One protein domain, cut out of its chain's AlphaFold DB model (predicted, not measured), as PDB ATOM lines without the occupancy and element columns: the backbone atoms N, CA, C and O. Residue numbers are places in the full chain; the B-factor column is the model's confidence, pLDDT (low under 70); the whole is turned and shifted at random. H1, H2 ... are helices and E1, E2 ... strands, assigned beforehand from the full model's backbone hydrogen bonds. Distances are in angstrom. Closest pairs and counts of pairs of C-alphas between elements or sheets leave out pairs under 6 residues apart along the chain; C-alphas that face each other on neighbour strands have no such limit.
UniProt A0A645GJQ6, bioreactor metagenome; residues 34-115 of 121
ATOM      1  N   GLY A  34     122.009 120.615  73.239       96.62
ATOM      2  CA  GLY A  34     120.716 121.132  73.680       96.62
ATOM      3  C   GLY A  34     120.810 121.986  74.944       96.62
ATOM      4  O   GLY A  34     121.756 121.885  75.717       96.62
ATOM      5  N   PHE A  35     119.772 122.775  75.211       96.38
ATOM      6  CA  PHE A  35     119.649 123.563  76.438       96.38
ATOM      7  C   PHE A  35     118.374 123.160  77.179       96.38
ATOM      8  O   PHE A  35     117.297 123.066  76.582       96.38
ATOM      9  N   ASN A  36     118.488 122.861  78.468       96.44
ATOM     10  CA  ASN A  36     117.337 122.621  79.332       96.44
ATOM     11  C   ASN A  36     116.732 123.950  79.782       96.44
ATOM     12  O   ASN A  36     117.372 124.999  79.742       96.44
ATOM     13  N   LYS A  37     115.485 123.898  80.248       96.25
ATOM     14  CA  LYS A  37     114.950 124.975  81.076       96.25
ATOM     15  C   LYS A  37     115.649 124.948  82.436       96.25
ATOM     16  O   LYS A  37     116.018 123.874  82.899       96.25
ATOM     17  N   VAL A  38     115.790 126.120  83.059       97.62
ATOM     18  CA  VAL A  38     116.087 126.210  84.498       97.62
ATOM     19  C   VAL A  38     115.107 125.326  85.261       97.62
ATOM     20  O   VAL A  38     113.908 125.356  84.976       97.62
ATOM     21  N   ASP A  39     115.641 124.552  86.194       97.00
ATOM     22  CA  ASP A  39     114.911 123.593  87.007       97.00
ATOM     23  C   ASP A  39     115.135 123.890  88.491       97.00
ATOM     24  O   ASP A  39     116.267 124.087  88.937       97.00
ATOM     25  N   LEU A  40     114.046 123.901  89.258       97.25
ATOM     26  CA  LEU A  40     114.042 124.362  90.644       97.25
ATOM     27  C   LEU A  40     115.012 123.575  91.546       97.25
ATOM     28  O   LEU A  40     115.636 124.130  92.456       97.25
ATOM     29  N   TYR A  41     115.173 122.281  91.280       96.69
ATOM     30  CA  TYR A  41     115.893 121.369  92.164       96.69
ATOM     31  C   TYR A  41     117.279 120.983  91.652       96.69
ATOM     32  O   TYR A  41     118.110 120.541  92.443       96.69
ATOM     33  N   THR A  42     117.561 121.183  90.366       96.38
ATOM     34  CA  THR A  42     118.818 120.742  89.747       96.38
ATOM     35  C   THR A  42     119.688 121.874  89.206       96.38
ATOM     36  O   THR A  42     120.907 121.681  89.135       96.38
ATOM     37  N   SER A  43     119.123 123.041  88.863       98.12
ATOM     38  CA  SER A  43     119.906 124.210  88.430       98.12
ATOM     39  C   SER A  43     120.707 124.796  89.591       98.12
ATOM     40  O   SER A  43     120.258 124.768  90.735       98.12
ATOM     41  N   GLU A  44     121.886 125.345  89.311       98.38
ATOM     42  CA  GLU A  44     122.687 126.061  90.313       98.38
ATOM     43  C   GLU A  44     122.450 127.568  90.248       98.38
ATOM     44  O   GLU A  44     121.734 128.076  89.381       98.38
ATOM     45  N   ALA A  45     123.052 128.299  91.182       98.12
ATOM     46  CA  ALA A  45     122.846 129.732  91.289       98.12
ATOM     47  C   ALA A  45     123.468 130.501  90.113       98.12
ATOM     48  O   ALA A  45     122.796 131.327  89.496       98.12
ATOM     49  N   GLY A  46     124.734 130.201  89.794       97.56
ATOM     50  CA  GLY A  46     125.528 130.911  88.782       97.56
ATOM     51  C   GLY A  46     126.228 130.030  87.749       97.56
ATOM     52  O   GLY A  46     126.799 130.557  86.797       97.56
ATOM     53  N   GLU A  47     126.174 128.708  87.904       97.00
ATOM     54  CA  GLU A  47     126.961 127.770  87.105       97.00
ATOM     55  C   GLU A  47     126.096 126.929  86.161       97.00
ATOM     56  O   GLU A  47     125.042 126.408  86.528       97.00
ATOM     57  N   TRP A  48     126.573 126.776  84.926       97.31
ATOM     58  CA  TRP A  48     125.980 125.865  83.953       97.31
ATOM     59  C   TRP A  48     126.398 124.428  84.253       97.31
ATOM     60  O   TRP A  48     127.581 124.149  84.442       97.31
ATOM     61  N   LYS A  49     125.441 123.497  84.223       97.62
ATOM     62  CA  LYS A  49     125.717 122.066  84.412       97.62
ATOM     63  C   LYS A  49     125.658 121.308  83.098       97.62
ATOM     64  O   LYS A  49     124.745 121.500  82.296       97.62
ATOM     65  N   ILE A  50     126.623 120.413  82.906       97.00
ATOM     66  CA  ILE A  50     126.611 119.449  81.808       97.00
ATOM     67  C   ILE A  50     125.679 118.306  82.204       97.00
ATOM     68  O   ILE A  50     125.881 117.641  83.218       97.00
ATOM     69  N   MET A  51     124.655 118.092  81.391       96.06
ATOM     70  CA  MET A  51     123.661 117.041  81.549       96.06
ATOM     71  C   MET A  51     123.908 115.922  80.524       96.06
ATOM     72  O   MET A  51     124.543 116.152  79.487       96.06
ATOM     73  N   PRO A  52     123.370 114.711  80.759       94.56
ATOM     74  CA  PRO A  52     123.373 113.646  79.760       94.56
ATOM     75  C   PRO A  52     122.779 114.089  78.411       94.56
ATOM     76  O   PRO A  52     121.997 115.039  78.336       94.56
ATOM     77  N   ASN A  53     123.108 113.353  77.345       95.06
ATOM     78  CA  ASN A  53     122.602 113.578  75.981       95.06
ATOM     79  C   ASN A  53     123.005 114.928  75.359       95.06
ATOM     80  O   ASN A  53     122.225 115.510  74.610       95.06
ATOM     81  N   GLN A  54     124.217 115.413  75.660       95.25
ATOM     82  CA  GLN A  54     124.753 116.685  75.152       95.25
ATOM     83  C   GLN A  54     123.853 117.876  75.494       95.25
ATOM     84  O   GLN A  54     123.508 118.677  74.630       95.25
ATOM     85  N   ARG A  55     123.421 117.993  76.753       97.25
ATOM     86  CA  ARG A  55     122.542 119.091  77.168       97.25
ATOM     87  C   ARG A  55     123.196 119.948  78.235       97.25
ATOM     88  O   ARG A  55     123.928 119.446  79.079       97.25
ATOM     89  N   LEU A  56     122.918 121.242  78.204       97.62
ATOM     90  CA  LEU A  56     123.354 122.197  79.213       97.62
ATOM     91  C   LEU A  56     122.155 122.642  80.043       97.62
ATOM     92  O   LEU A  56     121.121 123.037  79.500       97.62
ATOM     93  N   LEU A  57     122.293 122.575  81.362       97.94
ATOM     94  CA  LEU A  57     121.318 123.096  82.307       97.94
ATOM     95  C   LEU A  57     121.737 124.509  82.733       97.94
ATOM     96  O   LEU A  57     122.809 124.654  83.331       97.94
ATOM     97  N   PRO A  58     120.933 125.541  82.425       97.69
ATOM     98  CA  PRO A  58     121.222 126.905  82.848       97.69
ATOM     99  C   PRO A  58     121.101 127.085  84.366       97.69
ATOM    100  O   PRO A  58     120.245 126.444  84.991       97.69
ATOM    101  N   PRO A  59     121.893 128.001  84.949       98.19
ATOM    102  CA  PRO A  59     121.689 128.468  86.312       98.19
ATOM    103  C   PRO A  59     120.491 129.417  86.423       98.19
ATOM    104  O   PRO A  59     120.015 129.965  85.426       98.19
ATOM    105  N   PHE A  60     120.045 129.687  87.650       98.12
ATOM    106  CA  PHE A  60     119.002 130.685  87.911       98.12
ATOM    107  C   PHE A  60     119.405 132.096  87.464       98.12
ATOM    108  O   PHE A  60     118.570 132.810  86.913       98.12
ATOM    109  N   SER A  61     120.675 132.488  87.631       97.12
ATOM    110  CA  SER A  61     121.174 133.816  87.229       97.12
ATOM    111  C   SER A  61     121.131 134.081  85.718       97.12
ATOM    112  O   SER A  61     121.254 135.228  85.291       97.12
ATOM    113  N   ALA A  62     120.933 133.044  84.894       95.94
ATOM    114  CA  ALA A  62     120.723 133.201  83.458       95.94
ATOM    115  C   ALA A  62     119.332 133.778  83.123       95.94
ATOM    116  O   ALA A  62     119.112 134.242  82.002       95.94
ATOM    117  N   LEU A  63     118.388 133.759  84.073       96.06
ATOM    118  CA  LEU A  63     117.072 134.367  83.905       96.06
ATOM    119  C   LEU A  63     117.149 135.871  84.154       96.06
ATOM    120  O   LEU A  63     117.502 136.337  85.238       96.06
ATOM    121  N   GLN A  64     116.750 136.650  83.151       93.44
ATOM    122  CA  GLN A  64     116.677 138.099  83.279       93.44
ATOM    123  C   GLN A  64     115.731 138.487  84.426       93.44
ATOM    124  O   GLN A  64     114.552 138.150  84.406       93.44
ATOM    125  N   GLY A  65     116.253 139.227  85.406       94.12
ATOM    126  CA  GLY A  65     115.514 139.621  86.610       94.12
ATOM    127  C   GLY A  65     115.802 138.755  87.840       94.12
ATOM    128  O   GLY A  65     115.354 139.107  88.928       94.12
ATOM    129  N   VAL A  66     116.597 137.687  87.708       97.31
ATOM    130  CA  VAL A  66     117.097 136.892  88.837       97.31
ATOM    131  C   VAL A  66     118.576 137.211  89.066       97.31
ATOM    132  O   VAL A  66     119.453 136.764  88.333       97.31
ATOM    133  N   GLY A  67     118.860 138.029  90.080       96.38
ATOM    134  CA  GLY A  67     120.235 138.348  90.480       96.38
ATOM    135  C   GLY A  67     120.922 137.184  91.202       96.38
ATOM    136  O   GLY A  67     120.247 136.328  91.776       96.38
ATOM    137  N   ILE A  68     122.262 137.188  91.233       97.56
ATOM    138  CA  ILE A  68     123.054 136.096  91.829       97.56
ATOM    139  C   ILE A  68     122.693 135.834  93.299       97.56
ATOM    140  O   ILE A  68     122.482 134.688  93.667       97.56
ATOM    141  N   ASN A  69     122.463 136.876  94.102       97.69
ATOM    142  CA  ASN A  69     122.074 136.712  95.509       97.69
ATOM    143  C   ASN A  69     120.723 135.993  95.668       97.69
ATOM    144  O   ASN A  69     120.550 135.184  96.574       97.69
ATOM    145  N   ALA A  70     119.748 136.283  94.796       97.69
ATOM    146  CA  ALA A  70     118.447 135.611  94.832       97.69
ATOM    147  C   ALA A  70     118.574 134.152  94.373       97.69
ATOM    148  O   ALA A  70     117.973 133.260  94.965       97.69
ATOM    149  N   ALA A  71     119.392 133.912  93.347       98.25
ATOM    150  CA  ALA A  71     119.717 132.581  92.859       98.25
ATOM    151  C   ALA A  71     120.392 131.715  93.942       98.25
ATOM    152  O   ALA A  71     119.975 130.582  94.173       98.25
ATOM    153  N   GLU A  72     121.387 132.258  94.646       98.56
ATOM    154  CA  GLU A  72     122.062 131.597  95.769       98.56
ATOM    155  C   GLU A  72     121.096 131.318  96.919       98.56
ATOM    156  O   GLU A  72     121.075 130.207  97.441       98.56
ATOM    157  N   ALA A  73     120.236 132.279  97.264       98.44
ATOM    158  CA  ALA A  73     119.251 132.095  98.321       98.44
ATOM    159  C   ALA A  73     118.235 130.983  97.999       98.44
ATOM    160  O   ALA A  73     117.842 130.244  98.898       98.44
ATOM    161  N   ILE A  74     117.837 130.812  96.731       98.31
ATOM    162  CA  ILE A  74     116.975 129.698  96.294       98.31
ATOM    163  C   ILE A  74     117.703 128.356  96.446       98.31
ATOM    164  O   ILE A  74     117.142 127.405  96.997       98.31
ATOM    165  N   VAL A  75     118.957 128.280  95.987       98.38
ATOM    166  CA  VAL A  75     119.783 127.064  96.082       98.38
ATOM    167  C   VAL A  75     120.090 126.693  97.533       98.38
ATOM    168  O   VAL A  75     120.135 125.508  97.862       98.38
ATOM    169  N   GLU A  76     120.267 127.676  98.411       98.44
ATOM    170  CA  GLU A  76     120.448 127.441  99.841       98.44
ATOM    171  C   GLU A  76     119.139 126.982 100.490       98.44
ATOM    172  O   GLU A  76     119.106 125.954 101.164       98.44
ATOM    173  N   ALA A  77     118.033 127.681 100.223       98.12
ATOM    174  CA  ALA A  77     116.729 127.370 100.796       98.12
ATOM    175  C   ALA A  77     116.280 125.936 100.489       98.12
ATOM    176  O   ALA A  77     115.788 125.257 101.395       98.12
ATOM    177  N   ARG A  78     116.495 125.428  99.264       96.94
ATOM    178  CA  ARG A  78     116.118 124.047  98.894       96.94
ATOM    179  C   ARG A  78     116.881 122.961  99.660       96.94
ATOM    180  O   ARG A  78     116.429 121.820  99.687       96.94
ATOM    181  N   LYS A  79     118.016 123.275 100.304       97.31
ATOM    182  CA  LYS A  79     118.761 122.297 101.125       97.31
ATOM    183  C   LYS A  79     117.976 121.856 102.358       97.31
ATOM    184  O   LYS A  79     118.183 120.746 102.837       97.31
ATOM    185  N   ALA A  80     117.051 122.688 102.839       95.81
ATOM    186  CA  ALA A  80     116.140 122.333 103.928       95.81
ATOM    187  C   ALA A  80     115.006 121.375 103.497       95.81
ATOM    188  O   ALA A  80     114.192 120.983 104.326       95.81
ATOM    189  N   GLY A  81     114.954 120.985 102.218       96.00
ATOM    190  CA  GLY A  81     113.965 120.066 101.658       96.00
ATOM    191  C   GLY A  81     113.210 120.663 100.466       96.00
ATOM    192  O   GLY A  81     113.408 121.839 100.137       96.00
ATOM    193  N   PRO A  82     112.336 119.879  99.811       96.19
ATOM    194  CA  PRO A  82     111.477 120.370  98.736       96.19
ATOM    195  C   PRO A  82     110.634 121.574  99.171       96.19
ATOM    196  O   PRO A  82     110.334 121.729 100.355       96.19
ATOM    197  N   PHE A  83     110.269 122.431  98.220       96.94
ATOM    198  CA  PHE A  83     109.319 123.511  98.475       96.94
ATOM    199  C   PHE A  83     107.894 122.966  98.405       96.94
ATOM    200  O   PHE A  83     107.580 122.193  97.498       96.94
ATOM    201  N   THR A  84     107.047 123.359  99.352       95.50
ATOM    202  CA  THR A  84     105.642 122.919  99.410       95.50
ATOM    203  C   THR A  84     104.733 123.768  98.525       95.50
ATOM    204  O   THR A  84     103.791 123.251  97.928       95.50
ATOM    205  N   SER A  85     105.055 125.051  98.374       97.12
ATOM    206  CA  SER A  85     104.320 126.013  97.552       97.12
ATOM    207  C   SER A  85     105.225 127.151  97.067       97.12
ATOM    208  O   SER A  85     106.394 127.265  97.454       97.12
ATOM    209  N   ILE A  86     104.691 128.014  96.200       97.50
ATOM    210  CA  ILE A  86     105.361 129.252  95.777       97.50
ATOM    211  C   ILE A  86     105.548 130.200  96.976       97.50
ATOM    212  O   ILE A  86     106.575 130.878  97.066       97.50
ATOM    213  N   GLU A  87     104.591 130.229  97.906       96.94
ATOM    214  CA  GLU A  87     104.695 130.963  99.169       96.94
ATOM    215  C   GLU A  87     105.858 130.456 100.034       96.94
ATOM    216  O   GLU A  87     106.705 131.259 100.432       96.94
ATOM    217  N   ASP A  88     105.965 129.140 100.241       97.50
ATOM    218  CA  ASP A  88     107.075 128.525 100.983       97.50
ATOM    219  C   ASP A  88     108.439 128.864 100.358       97.50
ATOM    220  O   ASP A  88     109.369 129.294 101.048       97.50
ATOM    221  N   LEU A  89     108.542 128.763  99.028       97.62
ATOM    222  CA  LEU A  89     109.738 129.168  98.289       97.62
ATOM    223  C   LEU A  89     110.088 130.633  98.544       97.62
ATOM    224  O   LEU A  89     111.229 130.938  98.893       97.62
ATOM    225  N   SER A  90     109.112 131.530  98.404       97.31
ATOM    226  CA  SER A  90     109.287 132.968  98.617       97.31
ATOM    227  C   SER A  90     109.781 133.276 100.034       97.31
ATOM    228  O   SER A  90     110.747 134.025 100.205       97.31
ATOM    229  N   ILE A  91     109.178 132.652 101.051       97.31
ATOM    230  CA  ILE A  91     109.531 132.849 102.461       97.31
ATOM    231  C   ILE A  91     110.943 132.325 102.745       97.31
ATOM    232  O   ILE A  91     111.774 133.053 103.295       97.31
ATOM    233  N   ARG A  92     111.245 131.082 102.348       98.06
ATOM    234  CA  ARG A  92     112.526 130.430 102.660       98.06
ATOM    235  C   ARG A  92     113.698 131.036 101.900       98.06
ATOM    236  O   ARG A  92     114.765 131.214 102.483       98.06
ATOM    237  N   SER A  93     113.519 131.369 100.622       97.44
ATOM    238  CA  SER A  93     114.585 131.954  99.802       97.44
ATOM    239  C   SER A  93     114.633 133.479  99.872       97.44
ATOM    240  O   SER A  93     115.539 134.084  99.300       97.44
ATOM    241  N   ARG A  94     113.648 134.124 100.513       97.25
ATOM    242  CA  ARG A  94     113.465 135.587 100.513       97.25
ATOM    243  C   ARG A  94     113.415 136.179  99.099       97.25
ATOM    244  O   ARG A  94     113.819 137.325  98.883       97.25
ATOM    245  N   ALA A  95     112.962 135.395  98.121       96.62
ATOM    246  CA  ALA A  95     112.824 135.866  96.751       96.62
ATOM    247  C   ALA A  95     111.706 136.911  96.688       96.62
ATOM    248  O   ALA A  95     110.600 136.695  97.174       96.62
ATOM    249  N   ASN A  96     111.986 138.065  96.085       96.06
ATOM    250  CA  ASN A  96     110.972 139.103  95.935       96.06
ATOM    251  C   ASN A  96     109.961 138.743  94.830       96.06
ATOM    252  O   ASN A  96     110.186 137.852  94.009       96.06
ATOM    253  N   LYS A  97     108.863 139.503  94.763       96.31
ATOM    254  CA  LYS A  97     107.790 139.295  93.782       96.31
ATOM    255  C   LYS A  97     108.295 139.242  92.335       96.31
ATOM    256  O   LYS A  97     107.844 138.398  91.573       96.31
ATOM    257  N   THR A  98     109.255 140.092  91.967       97.00
ATOM    258  CA  THR A  98     109.826 140.115  90.612       97.00
ATOM    259  C   THR A  98     110.545 138.810  90.275       97.00
ATOM    260  O   THR A  98     110.341 138.268  89.193       97.00
ATOM    261  N   VAL A  99     111.346 138.270  91.198       97.75
ATOM    262  CA  VAL A  99     112.015 136.972  91.012       97.75
ATOM    263  C   VAL A  99     110.980 135.858  90.862       97.75
ATOM    264  O   VAL A  99     111.076 135.062  89.930       97.75
ATOM    265  N   ILE A 100     109.953 135.837  91.719       97.94
ATOM    266  CA  ILE A 100     108.868 134.847  91.645       97.94
ATOM    267  C   ILE A 100     108.137 134.917  90.296       97.94
ATOM    268  O   ILE A 100     107.927 133.889  89.656       97.94
ATOM    269  N   GLU A 101     107.799 136.116  89.819       97.62
ATOM    270  CA  GLU A 101     107.143 136.317  88.521       97.62
ATOM    271  C   GLU A 101     108.006 135.831  87.352       97.62
ATOM    272  O   GLU A 101     107.487 135.202  86.427       97.62
ATOM    273  N   VAL A 102     109.320 136.074  87.393       98.06
ATOM    274  CA  VAL A 102     110.257 135.580  86.374       98.06
ATOM    275  C   VAL A 102     110.296 134.052  86.364       98.06
ATOM    276  O   VAL A 102     110.146 133.447  85.300       98.06
ATOM    277  N   LEU A 103     110.442 133.419  87.531       97.44
ATOM    278  CA  LEU A 103     110.473 131.958  87.658       97.44
ATOM    279  C   LEU A 103     109.157 131.317  87.200       97.44
ATOM    280  O   LEU A 103     109.173 130.314  86.482       97.44
ATOM    281  N   LYS A 104     108.021 131.927  87.557       96.75
ATOM    282  CA  LYS A 104     106.686 131.490  87.138       96.75
ATOM    283  C   LYS A 104     106.494 131.623  85.631       96.75
ATOM    284  O   LYS A 104     106.114 130.661  84.978       96.75
ATOM    285  N   LYS A 105     106.837 132.774  85.044       97.06
ATOM    286  CA  LYS A 105     106.742 133.000  83.589       97.06
ATOM    287  C   LYS A 105     107.635 132.049  82.786       97.06
ATOM    288  O   LYS A 105     107.290 131.683  81.666       97.06
ATOM    289  N   HIS A 106     108.783 131.662  83.339       96.62
ATOM    290  CA  HIS A 106     109.681 130.676  82.731       96.62
ATOM    291  C   HIS A 106     109.102 129.243  82.745       96.62
ATOM    292  O   HIS A 106     109.460 128.410  81.899       96.62
ATOM    293  N   GLY A 107     108.181 128.967  83.673       95.31
ATOM    294  CA  GLY A 107     107.609 127.646  83.944       95.31
ATOM    295  C   GLY A 107     108.416 126.823  84.954       95.31
ATOM    296  O   GLY A 107     108.254 125.612  85.043       95.31
ATOM    297  N   CYS A 108     109.326 127.456  85.709       93.81
ATOM    298  CA  CYS A 108     110.129 126.770  86.730       93.81
ATOM    299  C   CYS A 108     109.278 126.309  87.925       93.81
ATOM    300  O   CYS A 108     109.677 125.404  88.654       93.81
ATOM    301  N   LEU A 109     108.135 126.966  88.149       96.12
ATOM    302  CA  LEU A 109     107.282 126.777  89.325       96.12
ATOM    303  C   LEU A 109     105.979 126.028  89.002       96.12
ATOM    304  O   LEU A 109     105.117 125.933  89.863       96.12
ATOM    305  N   ASP A 110     105.833 125.480  87.790       93.38
ATOM    306  CA  ASP A 110     104.577 124.878  87.303       93.38
ATOM    307  C   ASP A 110     104.107 123.663  88.125       93.38
ATOM    308  O   ASP A 110     102.948 123.268  88.041       93.38
ATOM    309  N   GLN A 111     105.006 123.055  88.904       91.19
ATOM    310  CA  GLN A 111     104.708 121.912  89.775       91.19
ATOM    311  C   GLN A 111     104.306 122.320  91.204       91.19
ATOM    312  O   GLN A 111     104.008 121.448  92.015       91.19
ATOM    313  N   LEU A 112     104.329 123.615  91.534       94.56
ATOM    314  CA  LEU A 112     103.992 124.125  92.863       94.56
ATOM    315  C   LEU A 112     102.611 124.787  92.865       94.56
ATOM    316  O   LEU A 112     102.228 125.472  91.917       94.56
ATOM    317  N   THR A 113     101.883 124.630  93.969       94.81
ATOM    318  CA  THR A 113     100.685 125.430  94.256       94.81
ATOM    319  C   THR A 113     101.076 126.836  94.719       94.81
ATOM    320  O   THR A 113     102.203 127.066  95.154       94.81
ATOM    321  N   GLU A 114     100.151 127.800  94.646       93.50
ATOM    322  CA  GLU A 114     100.427 129.181  95.088       93.50
ATOM    323  C   GLU A 114     100.757 129.254  96.585       93.50
ATOM    324  O   GLU A 114     101.716 129.918  96.968       93.50
ATOM    325  N   THR A 115      99.978 128.557  97.413       92.06
ATOM    326  CA  THR A 115     100.067 128.591  98.876       92.06
ATOM    327  C   THR A 115     100.021 127.186  99.462       92.06
ATOM    328  O   THR A 115      99.581 126.232  98.803       92.06
TER     329      THR A 115
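This is residues 34 to 115 of the 121 residues of a protein of bioreactor metagenome (UniProt A0A645GJQ6). Three short helices, H1, H2 and H3, set at wide angles to one another, form a cluster toward one end of the body, and a small two-strand hairpin, E1 and E2, makes the other end. The unnamed residues 34 to 48 start beside E2, loop into the space between hairpin and helices, and return to E1. The 82 printed residues hold two strands, then three helices, in the order E1, E2, H1, H2, H3; the sheet E1 - E2 is antiparallel, and the class is mostly helix, with under half of the residues in named elements. The whole is compact, with a radius of gyration of the C-alphas of 12.0 A, and only just elongated, spanning 36 by 24 by 22 A.

Find C-alpha 49 at (125.717, 122.066, 84.412), where E1 begins; it runs to residue 51, 6.1 A. E2, residues 55 to 57, covers 6.6 A. H1 runs from C-alpha 68 at (123.054, 136.096, 91.829) to residue 80, 19.6 A. H2 is residues 86 to 93, 10.4 A, and H3 is residues 97 to 106, 14.1 A, ending at (109.681, 130.676, 82.731).

Residues 34 to 35 pair with residues 55 to 56 of E2, parallel. In the hairpin E1 and E2, N 51 and O 55 are 2.8 A apart, within hydrogen-bond range. H1 and H2 touch, about perpendicular at 78 degrees; their closest C-alphas, Ile 74 and Ser 93, are 4.8 A apart. H3 is close to H2 but not clearly touching: their closest C-alphas, Ser 90 and Ile 100, are 7.2 A apart. E1 and H3 are apart. Every O i to N i+4 pair is within hydrogen-bond range in H2 and H3; in H1, 7 of 9 are.

The C-alphas farthest apart, Gln 54 and Thr 115, are 36.2 A apart. The printed part has no cut, and no link between named elements is long. The mean pLDDT of the printed part is 96.7, and no printed residue is under 70.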